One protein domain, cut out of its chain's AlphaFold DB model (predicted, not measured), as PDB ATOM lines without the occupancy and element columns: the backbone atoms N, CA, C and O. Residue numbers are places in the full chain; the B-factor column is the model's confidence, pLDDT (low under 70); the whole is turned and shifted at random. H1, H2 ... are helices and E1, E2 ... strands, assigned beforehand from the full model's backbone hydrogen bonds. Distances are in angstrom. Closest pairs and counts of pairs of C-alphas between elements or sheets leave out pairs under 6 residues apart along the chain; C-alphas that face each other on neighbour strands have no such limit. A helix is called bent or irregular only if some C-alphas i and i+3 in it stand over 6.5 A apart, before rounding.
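Overview. This is residues 21 to 48 and 70 to 213 of the 222 residues of a protein of Peribacillus psychrosaccharolyticus (UniProt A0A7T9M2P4). A strongly twisted sheet of four parallel strands, in the order E1 E2 E3 E4, is covered on one face by a row of three helices, H4, H5 and H6, while short H2 packs across the other face. H3 packs at the E1 edge, and the long bent helix H1, off the sheet, passes over H3 and H4. The printed part has 172 residues with six named helices and four named strands, in the order H1 H2 H3 E1 H4 E2 H5 E3 H6 E4, a mixed class. It is compact, with a radius of gyration of the C-alphas of 16.0 A, and spans 52 by 39 by 23 A.

Arrangement. E1, residues 117 to 123, and E2, residues 151 to 156, are parallel at 21 degrees, with N 120 and O 153 within hydrogen-bond range at 3.0 A. E3, residues 175 to 180, is parallel to E2 at 24 degrees, with N 156 and O 179 at 2.9 A. E4, residues 210 to 212, is parallel to E3 at 38 degrees, with N 212 and O 178 at 2.9 A. H4, residues 126 to 142, H5, residues 160 to 170, and H6, residues 189 to 207, are on the same face. E1 H4 E2, E2 H5 E3 and E3 H6 E4 are strand-helix-strand units, parallel neighbour strands with a helix between, each with a right-handed crossover. H5 is irregular, with C-alphas 162 and 165 7.6 A apart. It touches H4, closest at the C-alphas of Ala 126 and Ile 167, 4.3 A, and H6, closest at those of Asp 165 and Thr 203, 6.2 A. H2, residues 78 to 84, is on the opposite face, at a height over the sheet of 9.1 A. H3, residues 102 to 112, is near E1. H1, residues 21 to 48, assigned as one helix by its hydrogen bonds, is bent: C-alphas 32 and 35 are 7.5 A apart. Arm H1a, residues 21 to 32, touches H3, closest at the C-alphas of Leu 26 and Thr 108, 6.1 A. Arm H1b, residues 35 to 48, touches H4 with residues 36 to 40 alone, closest at the C-alphas of Leu 40 and Glu 128, 6.9 A. Every O i to N i+4 pair is within hydrogen-bond range in H1a, H2, H3 and H4, against 8 of 10 in H1b, 5 of 7 in H5 and 13 of 15 in H6.

Along the chain. H1a begins at C-alpha 21 (4.263, -0.657, -57.596). E1, 16.5 A long, begins at C-alpha 117 (5.531, 1.228, -36.207). H6 is 28.4 A long, H4 24.2 A and H1b 20.5 A. E4 ends at C-alpha 212 (7.242, -3.946, -22.556).

Size, cuts and confidence. The C-alphas farthest apart, of Asp 21 and Thr 191, are 52.1 A apart. Residues 49 to 69 are not printed, and C-alphas 48 and 70 are 28.2 A apart across this cut. The link from H2 to H3 is long. Residues 46 to 48 and 182 to 194 are under pLDDT 70.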
ATOM      1  N   ASP A  21       3.036  -1.228 -58.164       85.31
ATOM      2  CA  ASP A  21       4.263  -0.657 -57.596       85.31
ATOM      3  C   ASP A  21       4.613  -1.249 -56.224       85.31
ATOM      4  O   ASP A  21       5.782  -1.484 -55.911       85.31
ATOM      5  N   ALA A  22       3.599  -1.550 -55.413       89.44
ATOM      6  CA  ALA A  22       3.770  -2.187 -54.117       89.44
ATOM      7  C   ALA A  22       4.188  -3.660 -54.253       89.44
ATOM      8  O   ALA A  22       5.049  -4.121 -53.505       89.44
ATOM      9  N   LEU A  23       3.669  -4.377 -55.254       91.81
ATOM     10  CA  LEU A  23       4.168  -5.708 -55.611       91.81
ATOM     11  C   LEU A  23       5.604  -5.645 -56.129       91.81
ATOM     12  O   LEU A  23       6.422  -6.488 -55.770       91.81
ATOM     13  N   ALA A  24       5.953  -4.647 -56.943       93.19
ATOM     14  CA  ALA A  24       7.326  -4.470 -57.405       93.19
ATOM     15  C   ALA A  24       8.288  -4.216 -56.233       93.19
ATOM     16  O   ALA A  24       9.410  -4.717 -56.245       93.19
ATOM     17  N   PHE A  25       7.861  -3.462 -55.219       95.06
ATOM     18  CA  PHE A  25       8.624  -3.262 -53.988       95.06
ATOM     19  C   PHE A  25       8.770  -4.562 -53.182       95.06
ATOM     20  O   PHE A  25       9.891  -4.931 -52.830       95.06
ATOM     21  N   LEU A  26       7.675  -5.302 -52.969       95.94
ATOM     22  CA  LEU A  26       7.696  -6.596 -52.278       95.94
ATOM     23  C   LEU A  26       8.621  -7.606 -52.972       95.94
ATOM     24  O   LEU A  26       9.438  -8.243 -52.317       95.94
ATOM     25  N   ASN A  27       8.567  -7.685 -54.303       95.94
ATOM     26  CA  ASN A  27       9.457  -8.535 -55.098       95.94
ATOM     27  C   ASN A  27      10.938  -8.230 -54.843       95.94
ATOM     28  O   ASN A  27      11.757  -9.145 -54.786       95.94
ATOM     29  N   ARG A  28      11.302  -6.950 -54.680       97.25
ATOM     30  CA  ARG A  28      12.686  -6.579 -54.364       97.25
ATOM     31  C   ARG A  28      13.077  -7.003 -52.951       97.25
ATOM     32  O   ARG A  28      14.191  -7.487 -52.768       97.25
ATOM     33  N   ILE A  29      12.178  -6.871 -51.974       97.19
ATOM     34  CA  ILE A  29      12.412  -7.380 -50.615       97.19
ATOM     35  C   ILE A  29      12.646  -8.893 -50.649       97.19
ATOM     36  O   ILE A  29      13.663  -9.362 -50.137       97.19
ATOM     37  N   ASP A  30      11.767  -9.650 -51.301       95.50
ATOM     38  CA  ASP A  30      11.906 -11.104 -51.417       95.50
ATOM     39  C   ASP A  30      13.224 -11.496 -52.087       95.50
ATOM     40  O   ASP A  30      13.942 -12.362 -51.586       95.50
ATOM     41  N   TYR A  31      13.579 -10.815 -53.179       96.06
ATOM     42  CA  TYR A  31      14.825 -11.048 -53.902       96.06
ATOM     43  C   TYR A  31      16.065 -10.813 -53.027       96.06
ATOM     44  O   TYR A  31      16.994 -11.617 -53.044       96.06
ATOM     45  N   HIS A  32      16.089  -9.731 -52.246       97.19
ATOM     46  CA  HIS A  32      17.251  -9.384 -51.428       97.19
ATOM     47  C   HIS A  32      17.357 -10.202 -50.132       97.19
ATOM     48  O   HIS A  32      18.469 -10.456 -49.666       97.19
ATOM     49  N   PHE A  33      16.230 -10.606 -49.538       97.69
ATOM     50  CA  PHE A  33      16.200 -11.094 -48.154       97.69
ATOM     51  C   PHE A  33      15.622 -12.505 -47.988       97.69
ATOM     52  O   PHE A  33      15.845 -13.135 -46.951       97.69
ATOM     53  N   GLY A  34      14.924 -13.038 -48.995       95.19
ATOM     54  CA  GLY A  34      14.268 -14.346 -48.935       95.19
ATOM     55  C   GLY A  34      15.243 -15.506 -48.726       95.19
ATOM     56  O   GLY A  34      15.049 -16.331 -47.830       95.19
ATOM     57  N   GLU A  35      16.343 -15.545 -49.484       95.12
ATOM     58  CA  GLU A  35      17.365 -16.590 -49.324       95.12
ATOM     59  C   GLU A  35      18.025 -16.518 -47.941       95.12
ATOM     60  O   GLU A  35      18.185 -17.539 -47.261       95.12
ATOM     61  N   LYS A  36      18.325 -15.301 -47.470       95.44
ATOM     62  CA  LYS A  36      18.921 -15.100 -46.149       95.44
ATOM     63  C   LYS A  36      17.996 -15.580 -45.036       95.44
ATOM     64  O   LYS A  36      18.457 -16.250 -44.113       95.44
ATOM     65  N   ARG A  37      16.690 -15.311 -45.139       94.69
ATOM     66  CA  ARG A  37      15.674 -15.849 -44.221       94.69
ATOM     67  C   ARG A  37      15.741 -17.373 -44.155       94.69
ATOM     68  O   ARG A  37      15.761 -17.930 -43.060       94.69
ATOM     69  N   ILE A  38      15.803 -18.050 -45.303       92.94
ATOM     70  CA  ILE A  38      15.871 -19.520 -45.359       92.94
ATOM     71  C   ILE A  38      17.141 -20.028 -44.664       92.94
ATOM     72  O   ILE A  38      17.082 -20.984 -43.890       92.94
ATOM     73  N   GLU A  39      18.283 -19.381 -44.899       92.38
ATOM     74  CA  GLU A  39      19.544 -19.726 -44.241       92.38
ATOM     75  C   GLU A  39      19.449 -19.598 -42.710       92.38
ATOM     76  O   GLU A  39      19.874 -20.499 -41.981       92.38
ATOM     77  N   LEU A  40      18.866 -18.505 -42.214       91.25
ATOM     78  CA  LEU A  40      18.718 -18.266 -40.777       91.25
ATOM     79  C   LEU A  40      17.820 -19.305 -40.106       91.25
ATOM     80  O   LEU A  40      18.169 -19.812 -39.041       91.25
ATOM     81  N   LEU A  41      16.711 -19.691 -40.738       88.62
ATOM     82  CA  LEU A  41      15.823 -20.704 -40.168       88.62
ATOM     83  C   LEU A  41      16.437 -22.102 -40.150       88.62
ATOM     84  O   LEU A  41      16.196 -22.856 -39.210       88.62
ATOM     85  N   LYS A  42      17.279 -22.445 -41.132       88.06
ATOM     86  CA  LYS A  42      18.058 -23.692 -41.077       88.06
ATOM     87  C   LYS A  42      18.998 -23.695 -39.870       88.06
ATOM     88  O   LYS A  42      19.059 -24.683 -39.144       88.06
ATOM     89  N   ARG A  43      19.682 -22.573 -39.612       82.75
ATOM     90  CA  ARG A  43      20.582 -22.415 -38.453       82.75
ATOM     91  C   ARG A  43      19.837 -22.448 -37.118       82.75
ATOM     92  O   ARG A  43      20.370 -22.978 -36.148       82.75
ATOM     93  N   ARG A  44      18.609 -21.920 -37.067       81.50
ATOM     94  CA  ARG A  44      17.749 -21.906 -35.870       81.50
ATOM     95  C   ARG A  44      17.512 -23.304 -35.306       81.50
ATOM     96  O   ARG A  44      17.541 -23.474 -34.093       81.50
ATOM     97  N   HIS A  45      17.329 -24.305 -36.167       70.56
ATOM     98  CA  HIS A  45      17.164 -25.689 -35.724       70.56
ATOM     99  C   HIS A  45      18.419 -26.201 -35.004       70.56
ATOM    100  O   HIS A  45      18.342 -26.610 -33.850       70.56
ATOM    101  N   THR A  46      19.587 -26.052 -35.635       69.69
ATOM    102  CA  THR A  46      20.877 -26.465 -35.065       69.69
ATOM    103  C   THR A  46      21.203 -25.731 -33.762       69.69
ATOM    104  O   THR A  46      21.733 -26.326 -32.829       69.69
ATOM    105  N   PHE A  47      20.881 -24.440 -33.674       68.88
ATOM    106  CA  PHE A  47      21.131 -23.644 -32.474       68.88
ATOM    107  C   PHE A  47      20.229 -24.065 -31.307       68.88
ATOM    108  O   PHE A  47      20.706 -24.246 -30.187       68.88
ATOM    109  N   ASN A  48      18.941 -24.305 -31.569       66.56
ATOM    110  CA  ASN A  48      18.011 -24.782 -30.547       66.56
ATOM    111  C   ASN A  48      18.396 -26.178 -30.014       66.56
ATOM    112  O   ASN A  48      18.231 -26.425 -28.823       66.56
ATOM    113  N   THR A  70      24.195   2.679 -26.903       97.94
ATOM    114  CA  THR A  70      22.765   2.720 -26.561       97.94
ATOM    115  C   THR A  70      21.924   2.684 -27.834       97.94
ATOM    116  O   THR A  70      22.447   2.957 -28.919       97.94
ATOM    117  N   VAL A  71      20.644   2.324 -27.718       96.94
ATOM    118  CA  VAL A  71      19.709   2.417 -28.847       96.94
ATOM    119  C   VAL A  71      19.466   3.877 -29.237       96.94
ATOM    120  O   VAL A  71      19.734   4.810 -28.473       96.94
ATOM    121  N   SER A  72      18.942   4.083 -30.442       94.00
ATOM    122  CA  SER A  72      18.509   5.393 -30.916       94.00
ATOM    123  C   SER A  72      17.471   6.011 -29.979       94.00
ATOM    124  O   SER A  72      16.750   5.332 -29.243       94.00
ATOM    125  N   ARG A  73      17.383   7.341 -30.011       91.62
ATOM    126  CA  ARG A  73      16.496   8.100 -29.131       91.62
ATOM    127  C   ARG A  73      15.047   7.608 -29.237       91.62
ATOM    128  O   ARG A  73      14.449   7.657 -30.310       91.62
ATOM    129  N   ILE A  74      14.471   7.248 -28.092       90.44
ATOM    130  CA  ILE A  74      13.048   6.925 -27.968       90.44
ATOM    131  C   ILE A  74      12.216   8.204 -28.211       90.44
ATOM    132  O   ILE A  74      12.467   9.227 -27.556       90.44
ATOM    133  N   PRO A  75      11.241   8.182 -29.139       88.38
ATOM    134  CA  PRO A  75      10.343   9.310 -29.379       88.38
ATOM    135  C   PRO A  75       9.475   9.654 -28.157       88.38
ATOM    136  O   PRO A  75       9.142   8.790 -27.348       88.38
ATOM    137  N   LYS A  76       9.096  10.931 -28.002       85.75
ATOM    138  CA  LYS A  76       8.315  11.400 -26.834       85.75
ATOM    139  C   LYS A  76       6.874  10.869 -26.831       85.75
ATOM    140  O   LYS A  76       6.283  10.685 -25.774       85.75
ATOM    141  N   ASP A  77       6.341  10.625 -28.015       84.38
ATOM    142  CA  ASP A  77       4.996  10.162 -28.366       84.38
ATOM    143  C   ASP A  77       4.879   8.627 -28.410       84.38
ATOM    144  O   ASP A  77       3.945   8.061 -28.974       84.38
ATOM    145  N   ILE A  78       5.797   7.923 -27.744       83.31
ATOM    146  CA  ILE A  78       5.872   6.458 -27.686       83.31
ATOM    147  C   ILE A  78       4.545   5.762 -27.326       83.31
ATOM    148  O   ILE A  78       4.262   4.677 -27.831       83.31
ATOM    149  N   LYS A  79       3.703   6.375 -26.483       78.56
ATOM    150  CA  LYS A  79       2.389   5.815 -26.120       78.56
ATOM    151  C   LYS A  79       1.438   5.773 -27.316       78.56
ATOM    152  O   LYS A  79       0.731   4.788 -27.494       78.56
ATOM    153  N   GLU A  80       1.447   6.810 -28.145       76.44
ATOM    154  CA  GLU A  80       0.623   6.884 -29.353       76.44
ATOM    155  C   GLU A  80       1.146   5.910 -30.415       76.44
ATOM    156  O   GLU A  80       0.370   5.160 -31.010       76.44
ATOM    157  N   MET A  81       2.471   5.818 -30.566       76.88
ATOM    158  CA  MET A  81       3.120   4.827 -31.436       76.88
ATOM    159  C   MET A  81       2.753   3.392 -31.038       76.88
ATOM    160  O   MET A  81       2.437   2.557 -31.887       76.88
ATOM    161  N   ALA A  82       2.722   3.107 -29.732       74.38
ATOM    162  CA  ALA A  82       2.341   1.804 -29.208       74.38
ATOM    163  C   ALA A  82       0.863   1.447 -29.474       74.38
ATOM    164  O   ALA A  82       0.499   0.274 -29.404       74.38
ATOM    165  N   VAL A  83      -0.003   2.406 -29.796       75.69
ATOM    166  CA  VAL A  83      -1.381   2.125 -30.232       75.69
ATOM    167  C   VAL A  83      -1.435   1.838 -31.735       75.69
ATOM    168  O   VAL A  83      -2.196   0.979 -32.170       75.69
ATOM    169  N   GLN A  84      -0.606   2.518 -32.529       78.62
ATOM    170  CA  GLN A  84      -0.632   2.444 -33.996       78.62
ATOM    171  C   GLN A  84       0.147   1.266 -34.589       78.62
ATOM    172  O   GLN A  84      -0.002   0.963 -35.779       78.62
ATOM    173  N   LYS A  85       0.980   0.618 -33.775       82.62
ATOM    174  CA  LYS A  85       1.845  -0.484 -34.192       82.62
ATOM    175  C   LYS A  85       1.084  -1.607 -34.906       82.62
ATOM    176  O   LYS A  85      -0.022  -1.987 -34.512       82.62
ATOM    177  N   LYS A  86       1.717  -2.189 -35.920       90.62
ATOM    178  CA  LYS A  86       1.209  -3.364 -36.634       90.62
ATOM    179  C   LYS A  86       2.016  -4.597 -36.273       90.62
ATOM    180  O   LYS A  86       3.244  -4.565 -36.252       90.62
ATOM    181  N   LEU A  87       1.312  -5.672 -35.935       89.06
ATOM    182  CA  LEU A  87       1.931  -6.965 -35.691       89.06
ATOM    183  C   LEU A  87       2.250  -7.594 -37.043       89.06
ATOM    184  O   LEU A  87       1.343  -7.823 -37.837       89.06
ATOM    185  N   LEU A  88       3.528  -7.856 -37.288       93.12
ATOM    186  CA  LEU A  88       3.944  -8.639 -38.445       93.12
ATOM    187  C   LEU A  88       3.782 -10.126 -38.143       93.12
ATOM    188  O   LEU A  88       3.740 -10.519 -36.977       93.12
ATOM    189  N   ARG A  89       3.746 -10.968 -39.174       92.50
ATOM    190  CA  ARG A  89       3.967 -12.411 -39.032       92.50
ATOM    191  C   ARG A  89       5.448 -12.739 -38.837       92.50
ATOM    192  O   ARG A  89       6.340 -12.015 -39.277       92.50
ATOM    193  N   GLY A  90       5.716 -13.836 -38.128       89.56
ATOM    194  CA  GLY A  90       7.077 -14.264 -37.803       89.56
ATOM    195  C   GLY A  90       7.811 -14.839 -39.005       89.56
ATOM    196  O   GLY A  90       7.213 -15.523 -39.830       89.56
ATOM    197  N   LEU A  91       9.131 -14.627 -39.058       91.00
ATOM    198  CA  LEU A  91       9.979 -15.129 -40.145       91.00
ATOM    199  C   LEU A  91       9.871 -16.647 -40.325       91.00
ATOM    200  O   LEU A  91      10.026 -17.120 -41.441       91.00
ATOM    201  N   HIS A  92       9.596 -17.397 -39.256       87.00
ATOM    202  CA  HIS A  92       9.478 -18.858 -39.248       87.00
ATOM    203  C   HIS A  92       8.190 -19.396 -39.892       87.00
ATOM    204  O   HIS A  92       8.137 -20.577 -40.219       87.00
ATOM    205  N   LEU A  93       7.161 -18.565 -40.081       88.19
ATOM    206  CA  LEU A  93       5.920 -19.002 -40.715       88.19
ATOM    207  C   LEU A  93       6.153 -19.158 -42.222       88.19
ATOM    208  O   LEU A  93       6.584 -18.216 -42.880       88.19
ATOM    209  N   GLU A  94       5.869 -20.339 -42.770       88.00
ATOM    210  CA  GLU A  94       5.925 -20.613 -44.220       88.00
ATOM    211  C   GLU A  94       4.606 -20.273 -44.931       88.00
ATOM    212  O   GLU A  94       4.278 -20.810 -45.990       88.00
ATOM    213  N   GLU A  95       3.824 -19.374 -44.338       90.62
ATOM    214  CA  GLU A  95       2.624 -18.845 -44.968       90.62
ATOM    215  C   GLU A  95       3.021 -17.890 -46.096       90.62
ATOM    216  O   GLU A  95       3.932 -17.071 -45.950       90.62
ATOM    217  N   HIS A  96       2.320 -17.999 -47.222       90.19
ATOM    218  CA  HIS A  96       2.515 -17.123 -48.365       90.19
ATOM    219  C   HIS A  96       1.205 -16.420 -48.713       90.19
ATOM    220  O   HIS A  96       0.136 -17.027 -48.661       90.19
ATOM    221  N   VAL A  97       1.301 -15.147 -49.087       88.56
ATOM    222  CA  VAL A  97       0.190 -14.344 -49.606       88.56
ATOM    223  C   VAL A  97       0.586 -13.871 -50.995       88.56
ATOM    224  O   VAL A  97       1.654 -13.292 -51.168       88.56
ATOM    225  N   ASP A  98      -0.238 -14.185 -51.994       85.88
ATOM    226  CA  ASP A  98       0.020 -13.866 -53.404       85.88
ATOM    227  C   ASP A  98       1.400 -14.351 -53.912       85.88
ATOM    228  O   ASP A  98       2.017 -13.730 -54.768       85.88
ATOM    229  N   GLY A  99       1.898 -15.476 -53.378       88.38
ATOM    230  CA  GLY A  99       3.202 -16.057 -53.739       88.38
ATOM    231  C   GLY A  99       4.405 -15.493 -52.970       88.38
ATOM    232  O   GLY A  99       5.513 -15.993 -53.144       88.38
ATOM    233  N   HIS A 100       4.187 -14.521 -52.086       91.00
ATOM    234  CA  HIS A 100       5.222 -13.860 -51.291       91.00
ATOM    235  C   HIS A 100       5.190 -14.301 -49.833       91.00
ATOM    236  O   HIS A 100       4.131 -14.659 -49.315       91.00
ATOM    237  N   LEU A 101       6.329 -14.226 -49.141       92.81
ATOM    238  CA  LEU A 101       6.391 -14.556 -47.719       92.81
ATOM    239  C   LEU A 101       5.478 -13.621 -46.915       92.81
ATOM    240  O   LEU A 101       5.603 -12.397 -46.973       92.81
ATOM    241  N   ALA A 102       4.601 -14.210 -46.106       92.56
ATOM    242  CA  ALA A 102       3.630 -13.525 -45.261       92.56
ATOM    243  C   ALA A 102       4.204 -12.344 -44.453       92.56
ATOM    244  O   ALA A 102       3.610 -11.269 -44.409       92.56
ATOM    245  N   SER A 103       5.373 -12.524 -43.833       94.50
ATOM    246  CA  SER A 103       6.016 -11.493 -43.009       94.50
ATOM    247  C   SER A 103       6.476 -10.280 -43.823       94.50
ATOM    248  O   SER A 103       6.317  -9.141 -43.380       94.50
ATOM    249  N   PHE A 104       7.021 -10.505 -45.021       95.75
ATOM    250  CA  PHE A 104       7.438  -9.441 -45.933       95.75
ATOM    251  C   PHE A 104       6.242  -8.765 -46.601       95.75
ATOM    252  O   PHE A 104       6.254  -7.544 -46.776       95.75
ATOM    253  N   TYR A 105       5.183  -9.525 -46.883       94.44
ATOM    254  CA  TYR A 105       3.909  -8.986 -47.348       94.44
ATOM    255  C   TYR A 105       3.294  -8.034 -46.312       94.44
ATOM    256  O   TYR A 105       2.981  -6.891 -46.649       94.44
ATOM    257  N   ASP A 106       3.172  -8.462 -45.047       93.81
ATOM    258  CA  ASP A 106       2.618  -7.639 -43.960       93.81
ATOM    259  C   ASP A 106       3.388  -6.333 -43.803       93.81
ATOM    260  O   ASP A 106       2.800  -5.248 -43.758       93.81
ATOM    261  N   PHE A 107       4.719  -6.447 -43.743       95.88
ATOM    262  CA  PHE A 107       5.604  -5.299 -43.631       95.88
ATOM    263  C   PHE A 107       5.385  -4.337 -44.794       95.88
ATOM    264  O   PHE A 107       5.106  -3.163 -44.564       95.88
ATOM    265  N   THR A 108       5.446  -4.838 -46.029       95.38
ATOM    266  CA  THR A 108       5.291  -4.023 -47.238       95.38
ATOM    267  C   THR A 108       3.944  -3.313 -47.271       95.38
ATOM    268  O   THR A 108       3.891  -2.103 -47.493       95.38
ATOM    269  N   ASN A 109       2.855  -4.037 -47.010       92.56
ATOM    270  CA  ASN A 109       1.509  -3.476 -47.034       92.56
ATOM    271  C   ASN A 109       1.350  -2.332 -46.026       92.56
ATOM    272  O   ASN A 109       0.810  -1.276 -46.346       92.56
ATOM    273  N   HIS A 110       1.832  -2.520 -44.800       93.19
ATOM    274  CA  HIS A 110       1.731  -1.499 -43.764       93.19
ATOM    275  C   HIS A 110       2.688  -0.327 -43.991       93.19
ATOM    276  O   HIS A 110       2.279   0.825 -43.839       93.19
ATOM    277  N   PHE A 111       3.924  -0.610 -44.402       95.19
ATOM    278  CA  PHE A 111       4.946   0.395 -44.673       95.19
ATOM    279  C   PHE A 111       4.531   1.338 -45.805       95.19
ATOM    280  O   PHE A 111       4.562   2.555 -45.636       95.19
ATOM    281  N   LEU A 112       4.045   0.798 -46.928       92.94
ATOM    282  CA  LEU A 112       3.599   1.609 -48.066       92.94
ATOM    283  C   LEU A 112       2.283   2.358 -47.801       92.94
ATOM    284  O   LEU A 112       1.988   3.337 -48.476       92.94
ATOM    285  N   ARG A 113       1.519   1.958 -46.775       90.94
ATOM    286  CA  ARG A 113       0.389   2.728 -46.224       90.94
ATOM    287  C   ARG A 113       0.830   3.737 -45.145       90.94
ATOM    288  O   ARG A 113       0.004   4.183 -44.352       90.94
ATOM    289  N   HIS A 114       2.118   4.088 -45.104       90.19
ATOM    290  CA  HIS A 114       2.734   5.053 -44.184       90.19
ATOM    291  C   HIS A 114       2.659   4.685 -42.694       90.19
ATOM    292  O   HIS A 114       2.738   5.560 -41.829       90.19
ATOM    293  N   ASN A 115       2.534   3.397 -42.362       91.38
ATOM    294  CA  ASN A 115       2.724   2.936 -40.992       91.38
ATOM    295  C   ASN A 115       4.184   2.517 -40.790       91.38
ATOM    296  O   ASN A 115       4.670   1.609 -41.457       91.38
ATOM    297  N   HIS A 116       4.877   3.175 -39.864       94.69
ATOM    298  CA  HIS A 116       6.295   2.931 -39.588       94.69
ATOM    299  C   HIS A 116       6.532   2.315 -38.199       94.69
ATOM    300  O   HIS A 116       7.658   2.333 -37.707       94.69
ATOM    301  N   TYR A 117       5.486   1.775 -37.563       94.44
ATOM    302  CA  TYR A 117       5.531   1.228 -36.207       94.44
ATOM    303  C   TYR A 117       5.175  -0.259 -36.216       94.44
ATOM    304  O   TYR A 117       4.057  -0.630 -36.577       94.44
ATOM    305  N   PHE A 118       6.090  -1.124 -35.775       94.88
ATOM    306  CA  PHE A 118       5.902  -2.574 -35.896       94.88
ATOM    307  C   PHE A 118       6.183  -3.354 -34.614       94.88
ATOM    308  O   PHE A 118       7.053  -3.008 -33.817       94.88
ATOM    309  N   TYR A 119       5.468  -4.467 -34.455       92.38
ATOM    310  CA  TYR A 119       5.872  -5.558 -33.578       92.38
ATOM    311  C   TYR A 119       6.528  -6.656 -34.409       92.38
ATOM    312  O   TYR A 119       5.904  -7.192 -35.326       92.38
ATOM    313  N   LEU A 120       7.760  -7.013 -34.046       94.56
ATOM    314  CA  LEU A 120       8.457  -8.169 -34.600       94.56
ATOM    315  C   LEU A 120       8.180  -9.384 -33.716       94.56
ATOM    316  O   LEU A 120       8.695  -9.428 -32.596       94.56
ATOM    317  N   PRO A 121       7.365 -10.359 -34.147       89.75
ATOM    318  CA  PRO A 121       7.089 -11.515 -33.309       89.75
ATOM    319  C   PRO A 121       8.250 -12.515 -33.328       89.75
ATOM    320  O   PRO A 121       8.787 -12.855 -34.384       89.75
ATOM    321  N   THR A 122       8.535 -13.081 -32.156       85.00
ATOM    322  CA  THR A 122       9.280 -14.341 -32.014       85.00
ATOM    323  C   THR A 122      10.672 -14.301 -32.658       85.00
ATOM    324  O   THR A 122      11.047 -15.217 -33.396       85.00
ATOM    325  N   ILE A 123      11.423 -13.237 -32.368       91.25
ATOM    326  CA  ILE A 123      12.856 -13.157 -32.662       91.25
ATOM    327  C   ILE A 123      13.580 -14.149 -31.747       91.25
ATOM    328  O   ILE A 123      13.446 -14.073 -30.523       91.25
ATOM    329  N   GLU A 124      14.324 -15.085 -32.338       88.00
ATOM    330  CA  GLU A 124      15.035 -16.125 -31.576       88.00
ATOM    331  C   GLU A 124      16.541 -15.891 -31.423       88.00
ATOM    332  O   GLU A 124      17.161 -16.542 -30.590       88.00
ATOM    333  N   ASN A 125      17.131 -14.969 -32.188       89.56
ATOM    334  CA  ASN A 125      18.554 -14.628 -32.107       89.56
ATOM    335  C   ASN A 125      18.845 -13.275 -32.773       89.56
ATOM    336  O   ASN A 125      18.012 -12.716 -33.497       89.56
ATOM    337  N   ALA A 126      20.059 -12.764 -32.575       93.44
ATOM    338  CA  ALA A 126      20.496 -11.492 -33.141       93.44
ATOM    339  C   ALA A 126      20.566 -11.482 -34.679       93.44
ATOM    340  O   ALA A 126      20.418 -10.429 -35.297       93.44
ATOM    341  N   LEU A 127      20.749 -12.630 -35.338       93.31
ATOM    342  CA  LEU A 127      20.815 -12.671 -36.803       93.31
ATOM    343  C   LEU A 127      19.446 -12.444 -37.455       93.31
ATOM    344  O   LEU A 127      19.371 -11.812 -38.507       93.31
ATOM    345  N   GLU A 128      18.364 -12.909 -36.828       94.69
ATOM    346  CA  GLU A 128      16.997 -12.566 -37.241       94.69
ATOM    347  C   GLU A 128      16.719 -11.067 -37.058       94.69
ATOM    348  O   GLU A 128      16.109 -10.438 -37.923       94.69
ATOM    349  N   ALA A 129      17.217 -10.475 -35.966       96.81
ATOM    350  CA  ALA A 129      17.139  -9.036 -35.727       96.81
ATOM    351  C   ALA A 129      17.902  -8.239 -36.803       96.81
ATOM    352  O   ALA A 129      17.371  -7.268 -37.341       96.81
ATOM    353  N   ARG A 130      19.102  -8.697 -37.186       97.56
ATOM    354  CA  ARG A 130      19.882  -8.112 -38.285       97.56
ATOM    355  C   ARG A 130      19.138  -8.171 -39.614       97.56
ATOM    356  O   ARG A 130      19.088  -7.166 -40.311       97.56
ATOM    357  N   LEU A 131      18.529  -9.311 -39.951       97.88
ATOM    358  CA  LEU A 131      17.762  -9.437 -41.193       97.88
ATOM    359  C   LEU A 131      16.643  -8.390 -41.264       97.88
ATOM    360  O   LEU A 131      16.478  -7.735 -42.289       97.88
ATOM    361  N   TRP A 132      15.901  -8.200 -40.171       98.25
ATOM    362  CA  TRP A 132      14.889  -7.147 -40.104       98.25
ATOM    363  C   TRP A 132      15.487  -5.748 -40.228       98.25
ATOM    364  O   TRP A 132      14.939  -4.922 -40.955       98.25
ATOM    365  N   ASN A 133      16.617  -5.481 -39.570       98.62
ATOM    366  CA  ASN A 133      17.312  -4.207 -39.722       98.62
ATOM    367  C   ASN A 133      17.672  -3.932 -41.190       98.62
ATOM    368  O   ASN A 133      17.422  -2.831 -41.677       98.62
ATOM    369  N   ASP A 134      18.196  -4.927 -41.904       98.69
ATOM    370  CA  ASP A 134      18.568  -4.792 -43.314       98.69
ATOM    371  C   ASP A 134      17.339  -4.515 -44.198       98.69
ATOM    372  O   ASP A 134      17.386  -3.632 -45.058       98.69
ATOM    373  N   VAL A 135      16.208  -5.183 -43.928       98.56
ATOM    374  CA  VAL A 135      14.914  -4.904 -44.577       98.56
ATOM    375  C   VAL A 135      14.472  -3.455 -44.328       98.56
ATOM    376  O   VAL A 135      14.065  -2.766 -45.264       98.56
ATOM    377  N   PHE A 136      14.578  -2.953 -43.094       98.62
ATOM    378  CA  PHE A 136      14.186  -1.580 -42.749       98.62
ATOM    379  C   PHE A 136      15.081  -0.531 -43.399       98.62
ATOM    380  O   PHE A 136      14.580   0.456 -43.941       98.62
ATOM    381  N   VAL A 137      16.398  -0.742 -43.376       98.69
ATOM    382  CA  VAL A 137      17.362   0.144 -44.037       98.69
ATOM    383  C   VAL A 137      17.085   0.190 -45.535       98.69
ATOM    384  O   VAL A 137      17.028   1.277 -46.108       98.69
ATOM    385  N   TYR A 138      16.855  -0.966 -46.161       98.62
ATOM    386  CA  TYR A 138      16.497  -1.047 -47.573       98.62
ATOM    387  C   TYR A 138      15.218  -0.262 -47.884       98.62
ATOM    388  O   TYR A 138      15.222   0.594 -48.766       98.62
ATOM    389  N   ALA A 139      14.152  -0.497 -47.117       98.12
ATOM    390  CA  ALA A 139      12.861   0.157 -47.296       98.12
ATOM    391  C   ALA A 139      12.942   1.685 -47.133       98.12
ATOM    392  O   ALA A 139      12.405   2.432 -47.952       98.12
ATOM    393  N   GLN A 140      13.655   2.162 -46.106       98.25
ATOM    394  CA  GLN A 140      13.874   3.593 -45.885       98.25
ATOM    395  C   GLN A 140      14.697   4.215 -47.014       98.25
ATOM    396  O   GLN A 140      14.344   5.290 -47.485       98.25
ATOM    397  N   ASN A 141      15.746   3.544 -47.494       98.19
ATOM    398  CA  ASN A 141      16.556   4.051 -48.602       98.19
ATOM    399  C   ASN A 141      15.753   4.140 -49.909       98.19
ATOM    400  O   ASN A 141      15.818   5.162 -50.592       98.19
ATOM    401  N   ASP A 142      14.970   3.107 -50.232       96.31
ATOM    402  CA  ASP A 142      14.106   3.067 -51.420       96.31
ATOM    403  C   ASP A 142      13.071   4.210 -51.401       96.31
ATOM    404  O   ASP A 142      12.921   4.926 -52.390       96.31
ATOM    405  N   GLN A 143      12.454   4.468 -50.240       95.12
ATOM    406  CA  GLN A 143      11.479   5.551 -50.048       95.12
ATOM    407  C   GLN A 143      12.102   6.902 -49.650       95.12
ATOM    408  O   GLN A 143      11.380   7.865 -49.386       95.12
ATOM    409  N   ARG A 144      13.439   7.002 -49.611       97.25
ATOM    410  CA  ARG A 144      14.200   8.202 -49.202       97.25
ATOM    411  C   ARG A 144      13.804   8.749 -47.823       97.25
ATOM    412  O   ARG A 144      13.808   9.959 -47.595       97.25
ATOM    413  N   LEU A 145      13.471   7.857 -46.900       97.50
ATOM    414  CA  LEU A 145      13.188   8.169 -45.506       97.50
ATOM    415  C   LEU A 145      14.487   8.198 -44.681       97.50
ATOM    416  O   LEU A 145      15.405   7.420 -44.951       97.50
ATOM    417  N   PRO A 146      14.582   9.053 -43.646       97.88
ATOM    418  CA  PRO A 146      15.716   9.047 -42.726       97.88
ATOM    419  C   PRO A 146      15.923   7.692 -42.032       97.88
ATOM    420  O   PRO A 146      14.959   6.992 -41.708       97.88
ATOM    421  N   LEU A 147      17.181   7.353 -41.731       97.69
ATOM    422  CA  LEU A 147      17.516   6.193 -40.902       97.69
ATOM    423  C   LEU A 147      16.838   6.297 -39.527       97.69
ATOM    424  O   LEU A 147      16.857   7.355 -38.898       97.69
ATOM    425  N   GLY A 148      16.242   5.196 -39.069       96.12
ATOM    426  CA  GLY A 148      15.524   5.148 -37.799       96.12
ATOM    427  C   GLY A 148      14.108   5.728 -37.849       96.12
ATOM    428  O   GLY A 148      13.524   5.943 -36.788       96.12
ATOM    429  N   THR A 149      13.555   5.980 -39.043       96.19
ATOM    430  CA  THR A 149      12.135   6.346 -39.222       96.19
ATOM    431  C   THR A 149      11.218   5.207 -38.790       96.19
ATOM    432  O   THR A 149      10.230   5.430 -38.094       96.19
ATOM    433  N   ILE A 150      11.558   3.979 -39.180       97.00
ATOM    434  CA  ILE A 150      10.871   2.771 -38.743       97.00
ATOM    435  C   ILE A 150      11.213   2.521 -37.275       97.00
ATOM    436  O   ILE A 150      12.386   2.504 -36.897       97.00
ATOM    437  N   LYS A 151      10.189   2.297 -36.451       95.88
ATOM    438  CA  LYS A 151      10.339   1.947 -35.041       95.88
ATOM    439  C   LYS A 151       9.682   0.616 -34.721       95.88
ATOM    440  O   LYS A 151       8.550   0.351 -35.122       95.88
ATOM    441  N   VAL A 152      10.395  -0.219 -33.971       95.88
ATOM    442  CA  VAL A 152       9.953  -1.579 -33.660       95.88
ATOM    443  C   VAL A 152      10.031  -1.913 -32.182       95.88
ATOM    444  O   VAL A 152      10.879  -1.400 -31.450       95.88
ATOM    445  N   ILE A 153       9.159  -2.826 -31.769       94.25
ATOM    446  CA  ILE A 153       9.272  -3.567 -30.516       94.25
ATOM    447  C   ILE A 153       9.514  -5.032 -30.881       94.25
ATOM    448  O   ILE A 153       8.726  -5.631 -31.620       94.25
ATOM    449  N   ALA A 154      10.607  -5.608 -30.384       95.12
ATOM    450  CA  ALA A 154      10.941  -7.003 -30.651       95.12
ATOM    451  C   ALA A 154      10.352  -7.917 -29.575       95.12
ATOM    452  O   ALA A 154      10.653  -7.770 -28.390       95.12
ATOM    453  N   VAL A 155       9.528  -8.886 -29.972       93.31
ATOM    454  CA  VAL A 155       9.115  -9.968 -29.076       93.31
ATOM    455  C   VAL A 155      10.184 -11.049 -29.102       93.31
ATOM    456  O   VAL A 155      10.440 -11.640 -30.150       93.31
ATOM    457  N   ILE A 156      10.759 -11.340 -27.942       91.12
ATOM    458  CA  ILE A 156      11.799 -12.354 -27.772       91.12
ATOM    459  C   ILE A 156      11.287 -13.510 -26.910       91.12
ATOM    460  O   ILE A 156      10.387 -13.347 -26.078       91.12
ATOM    461  N   ASN A 157      11.820 -14.708 -27.124       84.56
ATOM    462  CA  ASN A 157      11.563 -15.857 -26.256       84.56
ATOM    463  C   ASN A 157      12.669 -16.014 -25.202       84.56
ATOM    464  O   ASN A 157      13.628 -15.248 -25.151       84.56
ATOM    465  N   SER A 158      12.521 -17.015 -24.339       79.94
ATOM    466  CA  SER A 158      13.484 -17.296 -23.274       79.94
ATOM    467  C   SER A 158      14.886 -17.638 -23.778       79.94
ATOM    468  O   SER A 158      15.856 -17.304 -23.106       79.94
ATOM    469  N   ASN A 159      15.004 -18.287 -24.941       77.94
ATOM    470  CA  ASN A 159      16.303 -18.627 -25.528       77.94
ATOM    471  C   ASN A 159      17.022 -17.353 -25.986       77.94
ATOM    472  O   ASN A 159      18.182 -17.136 -25.650       77.94
ATOM    473  N   ALA A 160      16.286 -16.464 -26.654       88.06
ATOM    474  CA  ALA A 160      16.772 -15.173 -27.125       88.06
ATOM    475  C   ALA A 160      17.108 -14.183 -25.999       88.06
ATOM    476  O   ALA A 160      17.773 -13.180 -26.246       88.06
ATOM    477  N   ALA A 161      16.682 -14.440 -24.756       88.88
ATOM    478  CA  ALA A 161      16.933 -13.534 -23.639       88.88
ATOM    479  C   ALA A 161      18.432 -13.291 -23.387       88.88
ATOM    480  O   ALA A 161      18.811 -12.174 -23.033       88.88
ATOM    481  N   MET A 162      19.289 -14.296 -23.606       88.25
ATOM    482  CA  MET A 162      20.748 -14.148 -23.453       88.25
ATOM    483  C   MET A 162      21.407 -13.394 -24.614       88.25
ATOM    484  O   MET A 162      22.548 -12.967 -24.484       88.25
ATOM    485  N   GLU A 163      20.683 -13.189 -25.715       92.62
ATOM    486  CA  GLU A 163      21.100 -12.371 -26.858       92.62
ATOM    487  C   GLU A 163      20.391 -11.008 -26.887       92.62
ATOM    488  O   GLU A 163      20.389 -10.329 -27.911       92.62
ATOM    489  N   THR A 164      19.762 -10.571 -25.787       95.38
ATOM    490  CA  THR A 164      19.038  -9.283 -25.757       95.38
ATOM    491  C   THR A 164      19.942  -8.110 -26.141       95.38
ATOM    492  O   THR A 164      19.508  -7.205 -26.849       95.38
ATOM    493  N   ASP A 165      21.203  -8.128 -25.702       97.31
ATOM    494  CA  ASP A 165      22.183  -7.076 -25.984       97.31
ATOM    495  C   ASP A 165      22.496  -7.027 -27.491       97.31
ATOM    496  O   ASP A 165      22.435  -5.981 -28.133       97.31
ATOM    497  N   GLU A 166      22.731  -8.191 -28.092       97.50
ATOM    498  CA  GLU A 166      22.991  -8.365 -29.513       97.50
ATOM    499  C   GLU A 166      21.764  -8.029 -30.376       97.50
ATOM    500  O   GLU A 166      21.894  -7.309 -31.362       97.50
ATOM    501  N   ILE A 167      20.558  -8.454 -29.991       97.44
ATOM    502  CA  ILE A 167      19.306  -8.110 -30.687       97.44
ATOM    503  C   ILE A 167      19.092  -6.593 -30.697       97.44
ATOM    504  O   ILE A 167      18.785  -6.013 -31.742       97.44
ATOM    505  N   LEU A 168      19.271  -5.936 -29.546       98.25
ATOM    506  CA  LEU A 168      19.180  -4.480 -29.445       98.25
ATOM    507  C   LEU A 168      20.276  -3.787 -30.263       98.25
ATOM    508  O   LEU A 168      20.007  -2.742 -30.848       98.25
ATOM    509  N   TYR A 169      21.482  -4.357 -30.331       98.50
ATOM    510  CA  TYR A 169      22.593  -3.806 -31.106       98.50
ATOM    511  C   TYR A 169      22.302  -3.826 -32.607       98.50
ATOM    512  O   TYR A 169      22.467  -2.810 -33.284       98.50
ATOM    513  N   GLU A 170      21.844  -4.968 -33.122       98.50
ATOM    514  CA  GLU A 170      21.528  -5.148 -34.542       98.50
ATOM    515  C   GLU A 170      20.368  -4.255 -34.989       98.50
ATOM    516  O   GLU A 170      20.365  -3.760 -36.112       98.50
ATOM    517  N   LEU A 171      19.411  -3.988 -34.096       98.38
ATOM    518  CA  LEU A 171      18.269  -3.117 -34.369       98.38
ATOM    519  C   LEU A 171      18.431  -1.699 -33.802       98.38
ATOM    520  O   LEU A 171      17.442  -0.974 -33.753       98.38
ATOM    521  N   LYS A 172      19.616  -1.263 -33.359       97.94
ATOM    522  CA  LYS A 172      19.771  -0.056 -32.515       97.94
ATOM    523  C   LYS A 172      19.145   1.224 -33.083       97.94
ATOM    524  O   LYS A 172      18.659   2.057 -32.323       97.94
ATOM    525  N   GLU A 173      19.098   1.374 -34.405       98.19
ATOM    526  CA  GLU A 173      18.508   2.548 -35.069       98.19
ATOM    527  C   GLU A 173      16.967   2.519 -35.095       98.19
ATOM    528  O   GLU A 173      16.308   3.560 -35.161       98.19
ATOM    529  N   HIS A 174      16.377   1.327 -34.997       97.94
ATOM    530  CA  HIS A 174      14.945   1.083 -35.184       97.94
ATOM    531  C   HIS A 174      14.254   0.568 -33.907       97.94
ATOM    532  O   HIS A 174      13.053   0.756 -33.737       97.94
ATOM    533  N   CYS A 175      14.966  -0.074 -32.981       95.75
ATOM    534  CA  CYS A 175      14.369  -0.709 -31.811       95.75
ATOM    535  C   CYS A 175      14.074   0.292 -30.698       95.75
ATOM    536  O   CYS A 175      14.936   1.071 -30.294       95.75
ATOM    537  N   LEU A 176      12.865   0.209 -30.154       94.56
ATOM    538  CA  LEU A 176      12.454   0.928 -28.952       94.56
ATOM    539  C   LEU A 176      12.702   0.102 -27.688       94.56
ATOM    540  O   LEU A 176      12.812   0.656 -26.597       94.56
ATOM    541  N   GLY A 177      12.751  -1.221 -27.823       94.19
ATOM    542  CA  GLY A 177      12.801  -2.140 -26.701       94.19
ATOM    543  C   GLY A 177      12.297  -3.532 -27.043       94.19
ATOM    544  O   GLY A 177      11.940  -3.827 -28.188       94.19
ATOM    545  N   VAL A 178      12.247  -4.382 -26.021       94.31
ATOM    546  CA  VAL A 178      11.841  -5.782 -26.160       94.31
ATOM    547  C   VAL A 178      10.630  -6.116 -25.302       94.31
ATOM    548  O   VAL A 178      10.376  -5.510 -24.259       94.31
ATOM    549  N   GLN A 179       9.891  -7.129 -25.739       91.69
ATOM    550  CA  GLN A 179       8.855  -7.794 -24.967       91.69
ATOM    551  C   GLN A 179       9.222  -9.266 -24.813       91.69
ATOM    552  O   GLN A 179       9.472  -9.955 -25.800       91.69
ATOM    553  N   LEU A 180       9.188  -9.777 -23.586       87.69
ATOM    554  CA  LEU A 180       9.303 -11.214 -23.360       87.69
ATOM    555  C   LEU A 180       7.972 -11.900 -23.681       87.69
ATOM    556  O   LEU A 180       6.951 -11.643 -23.036       87.69
ATOM    557  N   SER A 181       7.991 -12.796 -24.667       82.75
ATOM    558  CA  SER A 181       6.883 -13.717 -24.933       82.75
ATOM    559  C   SER A 181       6.633 -14.633 -23.732       82.75
ATOM    560  O   SER A 181       7.454 -14.744 -22.818       82.75
ATOM    561  N   LYS A 182       5.461 -15.278 -23.695       68.62
ATOM    562  CA  LYS A 182       5.076 -16.140 -22.575       68.62
ATOM    563  C   LYS A 182       6.091 -17.279 -22.436       68.62
ATOM    564  O   LYS A 182       6.135 -18.183 -23.262       68.62
ATOM    565  N   ILE A 183       6.882 -17.217 -21.370       59.62
ATOM    566  CA  ILE A 183       7.933 -18.185 -21.070       59.62
ATOM    567  C   ILE A 183       7.286 -19.557 -20.841       59.62
ATOM    568  O   ILE A 183       6.474 -19.725 -19.924       59.62
ATOM    569  N   SER A 184       7.631 -20.544 -21.669       50.56
ATOM    570  CA  SER A 184       7.403 -21.948 -21.333       50.56
ATOM    571  C   SER A 184       8.213 -22.252 -20.074       50.56
ATOM    572  O   SER A 184       9.378 -21.870 -19.968       50.56
ATOM    573  N   ARG A 185       7.588 -22.876 -19.066       46.84
ATOM    574  CA  ARG A 185       8.310 -23.316 -17.868       46.84
ATOM    575  C   ARG A 185       9.442 -24.233 -18.327       46.84
ATOM    576  O   ARG A 185       9.172 -25.349 -18.754       46.84
ATOM    577  N   PHE A 186      10.680 -23.754 -18.254       50.09
ATOM    578  CA  PHE A 186      11.838 -24.629 -18.338       50.09
ATOM    579  C   PHE A 186      11.755 -25.637 -17.193       50.09
ATOM    580  O   PHE A 186      11.327 -25.292 -16.087       50.09
ATOM    581  N   GLU A 187      12.235 -26.853 -17.427       46.19
ATOM    582  CA  GLU A 187      12.396 -27.879 -16.388       46.19
ATOM    583  C   GLU A 187      13.330 -27.433 -15.234       46.19
ATOM    584  O   GLU A 187      13.432 -28.112 -14.221       46.19
ATOM    585  N   GLY A 188      13.961 -26.251 -15.336       50.88
ATOM    586  CA  GLY A 188      14.823 -25.633 -14.319       50.88
ATOM    587  C   GLY A 188      14.127 -24.807 -13.219       50.88
ATOM    588  O   GLY A 188      14.813 -24.216 -12.386       50.88
ATOM    589  N   GLY A 189      12.790 -24.730 -13.186       53.91
ATOM    590  CA  GLY A 189      12.038 -24.125 -12.070       53.91
ATOM    591  C   GLY A 189      12.043 -22.582 -11.984       53.91
ATOM    592  O   GLY A 189      12.462 -21.878 -12.902       53.91
ATOM    593  N   LEU A 190      11.523 -22.034 -10.870       52.09
ATOM    594  CA  LEU A 190      11.302 -20.583 -10.660       52.09
ATOM    595  C   LEU A 190      12.587 -19.732 -10.696       52.09
ATOM    596  O   LEU A 190      12.533 -18.560 -11.062       52.09
ATOM    597  N   THR A 191      13.734 -20.296 -10.314       51.75
ATOM    598  CA  THR A 191      15.006 -19.560 -10.203       51.75
ATOM    599  C   THR A 191      15.559 -19.169 -11.573       51.75
ATOM    600  O   THR A 191      15.975 -18.029 -11.766       51.75
ATOM    601  N   SER A 192      15.486 -20.078 -12.552       57.25
ATOM    602  CA  SER A 192      15.861 -19.792 -13.945       57.25
ATOM    603  C   SER A 192      14.939 -18.732 -14.570       57.25
ATOM    604  O   SER A 192      15.389 -17.815 -15.255       57.25
ATOM    605  N   PHE A 193      13.646 -18.777 -14.231       55.47
ATOM    606  CA  PHE A 193      12.657 -17.791 -14.672       55.47
ATOM    607  C   PHE A 193      12.931 -16.373 -14.138       55.47
ATOM    608  O   PHE A 193      12.877 -15.411 -14.903       55.47
ATOM    609  N   MET A 194      13.235 -16.226 -12.840       58.25
ATOM    610  CA  MET A 194      13.538 -14.911 -12.257       58.25
ATOM    611  C   MET A 194      14.815 -14.294 -12.846       58.25
ATOM    612  O   MET A 194      14.859 -13.079 -13.021       58.25
ATOM    613  N   ASN A 195      15.795 -15.122 -13.224       76.06
ATOM    614  CA  ASN A 195      17.046 -14.682 -13.848       76.06
ATOM    615  C   ASN A 195      16.837 -14.104 -15.266       76.06
ATOM    616  O   ASN A 195      17.413 -13.083 -15.624       76.06
ATOM    617  N   ILE A 196      15.958 -14.699 -16.080       83.25
ATOM    618  CA  ILE A 196      15.700 -14.207 -17.448       83.25
ATOM    619  C   ILE A 196      15.120 -12.787 -17.436       83.25
ATOM    620  O   ILE A 196      15.572 -11.917 -18.179       83.25
ATOM    621  N   HIS A 197      14.129 -12.535 -16.579       84.50
ATOM    622  CA  HIS A 197      13.509 -11.213 -16.491       84.50
ATOM    623  C   HIS A 197      14.480 -10.138 -15.987       84.50
ATOM    624  O   HIS A 197      14.422  -9.011 -16.484       84.50
ATOM    625  N   SER A 198      15.352 -10.456 -15.020       87.31
ATOM    626  CA  SER A 198      16.368  -9.509 -14.546       87.31
ATOM    627  C   SER A 198      17.396  -9.210 -15.630       87.31
ATOM    628  O   SER A 198      17.617  -8.039 -15.915       87.31
ATOM    629  N   VAL A 199      17.919 -10.234 -16.319       89.06
ATOM    630  CA  VAL A 199      18.891 -10.052 -17.412       89.06
ATOM    631  C   VAL A 199      18.334  -9.140 -18.503       89.06
ATOM    632  O   VAL A 199      19.003  -8.193 -18.916       89.06
ATOM    633  N   VAL A 200      17.094  -9.370 -18.947       92.19
ATOM    634  CA  VAL A 200      16.463  -8.525 -19.973       92.19
ATOM    635  C   VAL A 200      16.280  -7.092 -19.478       92.19
ATOM    636  O   VAL A 200      16.571  -6.154 -20.221       92.19
ATOM    637  N   ARG A 201      15.831  -6.905 -18.230       92.50
ATOM    638  CA  ARG A 201      15.617  -5.573 -17.649       92.50
ATOM    639  C   ARG A 201      16.919  -4.790 -17.527       92.50
ATOM    640  O   ARG A 201      16.984  -3.676 -18.033       92.50
ATOM    641  N   GLU A 202      17.936  -5.385 -16.915       94.19
ATOM    642  CA  GLU A 202      19.255  -4.769 -16.730       94.19
ATOM    643  C   GLU A 202      19.902  -4.436 -18.078       94.19
ATOM    644  O   GLU A 202      20.465  -3.354 -18.256       94.19
ATOM    645  N   THR A 203      19.760  -5.326 -19.068       95.69
ATOM    646  CA  THR A 203      20.246  -5.072 -20.430       95.69
ATOM    647  C   THR A 203      19.518  -3.885 -21.059       95.69
ATOM    648  O   THR A 203      20.162  -2.979 -21.586       95.69
ATOM    649  N   CYS A 204      18.187  -3.836 -20.985       96.12
ATOM    650  CA  CYS A 204      17.420  -2.729 -21.558       96.12
ATOM    651  C   CYS A 204      17.747  -1.395 -20.881       96.12
ATOM    652  O   CYS A 204      17.989  -0.411 -21.577       96.12
ATOM    653  N   GLU A 205      17.840  -1.371 -19.550       96.00
ATOM    654  CA  GLU A 205      18.237  -0.186 -18.786       96.00
ATOM    655  C   GLU A 205      19.616   0.320 -19.231       96.00
ATOM    656  O   GLU A 205      19.755   1.476 -19.640       96.00
ATOM    657  N   LYS A 206      20.613  -0.573 -19.270       96.81
ATOM    658  CA  LYS A 206      21.970  -0.265 -19.742       96.81
ATOM    659  C   LYS A 206      21.978   0.327 -21.152       96.81
ATOM    660  O   LYS A 206      22.747   1.246 -21.432       96.81
ATOM    661  N   ARG A 207      21.131  -0.184 -22.051       98.00
ATOM    662  CA  ARG A 207      21.059   0.253 -23.457       98.00
ATOM    663  C   ARG A 207      20.091   1.400 -23.709       98.00
ATOM    664  O   ARG A 207      19.968   1.813 -24.861       98.00
ATOM    665  N   ARG A 208      19.451   1.943 -22.665       96.62
ATOM    666  CA  ARG A 208      18.376   2.951 -22.754       96.62
ATOM    667  C   ARG A 208      17.216   2.506 -23.654       96.62
ATOM    668  O   ARG A 208      16.607   3.326 -24.335       96.62
ATOM    669  N   ALA A 209      16.940   1.207 -23.661       96.06
ATOM    670  CA  ALA A 209      15.818   0.584 -24.343       96.06
ATOM    671  C   ALA A 209      14.681   0.297 -23.348       96.06
ATOM    672  O   ALA A 209      14.885   0.262 -22.135       96.06
ATOM    673  N   LEU A 210      13.470   0.086 -23.857       93.56
ATOM    674  CA  LEU A 210      12.293  -0.193 -23.036       93.56
ATOM    675  C   LEU A 210      12.074  -1.697 -22.834       93.56
ATOM    676  O   LEU A 210      12.372  -2.514 -23.707       93.56
ATOM    677  N   VAL A 211      11.463  -2.050 -21.704       91.81
ATOM    678  CA  VAL A 211      10.866  -3.372 -21.486       91.81
ATOM    679  C   VAL A 211       9.351  -3.221 -21.508       91.81
ATOM    680  O   VAL A 211       8.785  -2.474 -20.704       91.81
ATOM    681  N   PHE A 212       8.697  -3.935 -22.420       86.19
ATOM    682  CA  PHE A 212       7.242  -3.946 -22.556       86.19
ATOM    683  C   PHE A 212       6.644  -5.164 -21.833       86.19
ATOM    684  O   PHE A 212       7.094  -6.294 -22.041       86.19
ATOM    685  N   ASP A 213       5.629  -4.947 -20.989       73.88
ATOM    686  CA  ASP A 213       4.903  -6.021 -20.290       73.88
ATOM    687  C   ASP A 213       3.716  -6.545 -21.125       73.88
ATOM    688  O   ASP A 213       2.997  -5.800 -21.794       73.88
TER     689      ASP A 213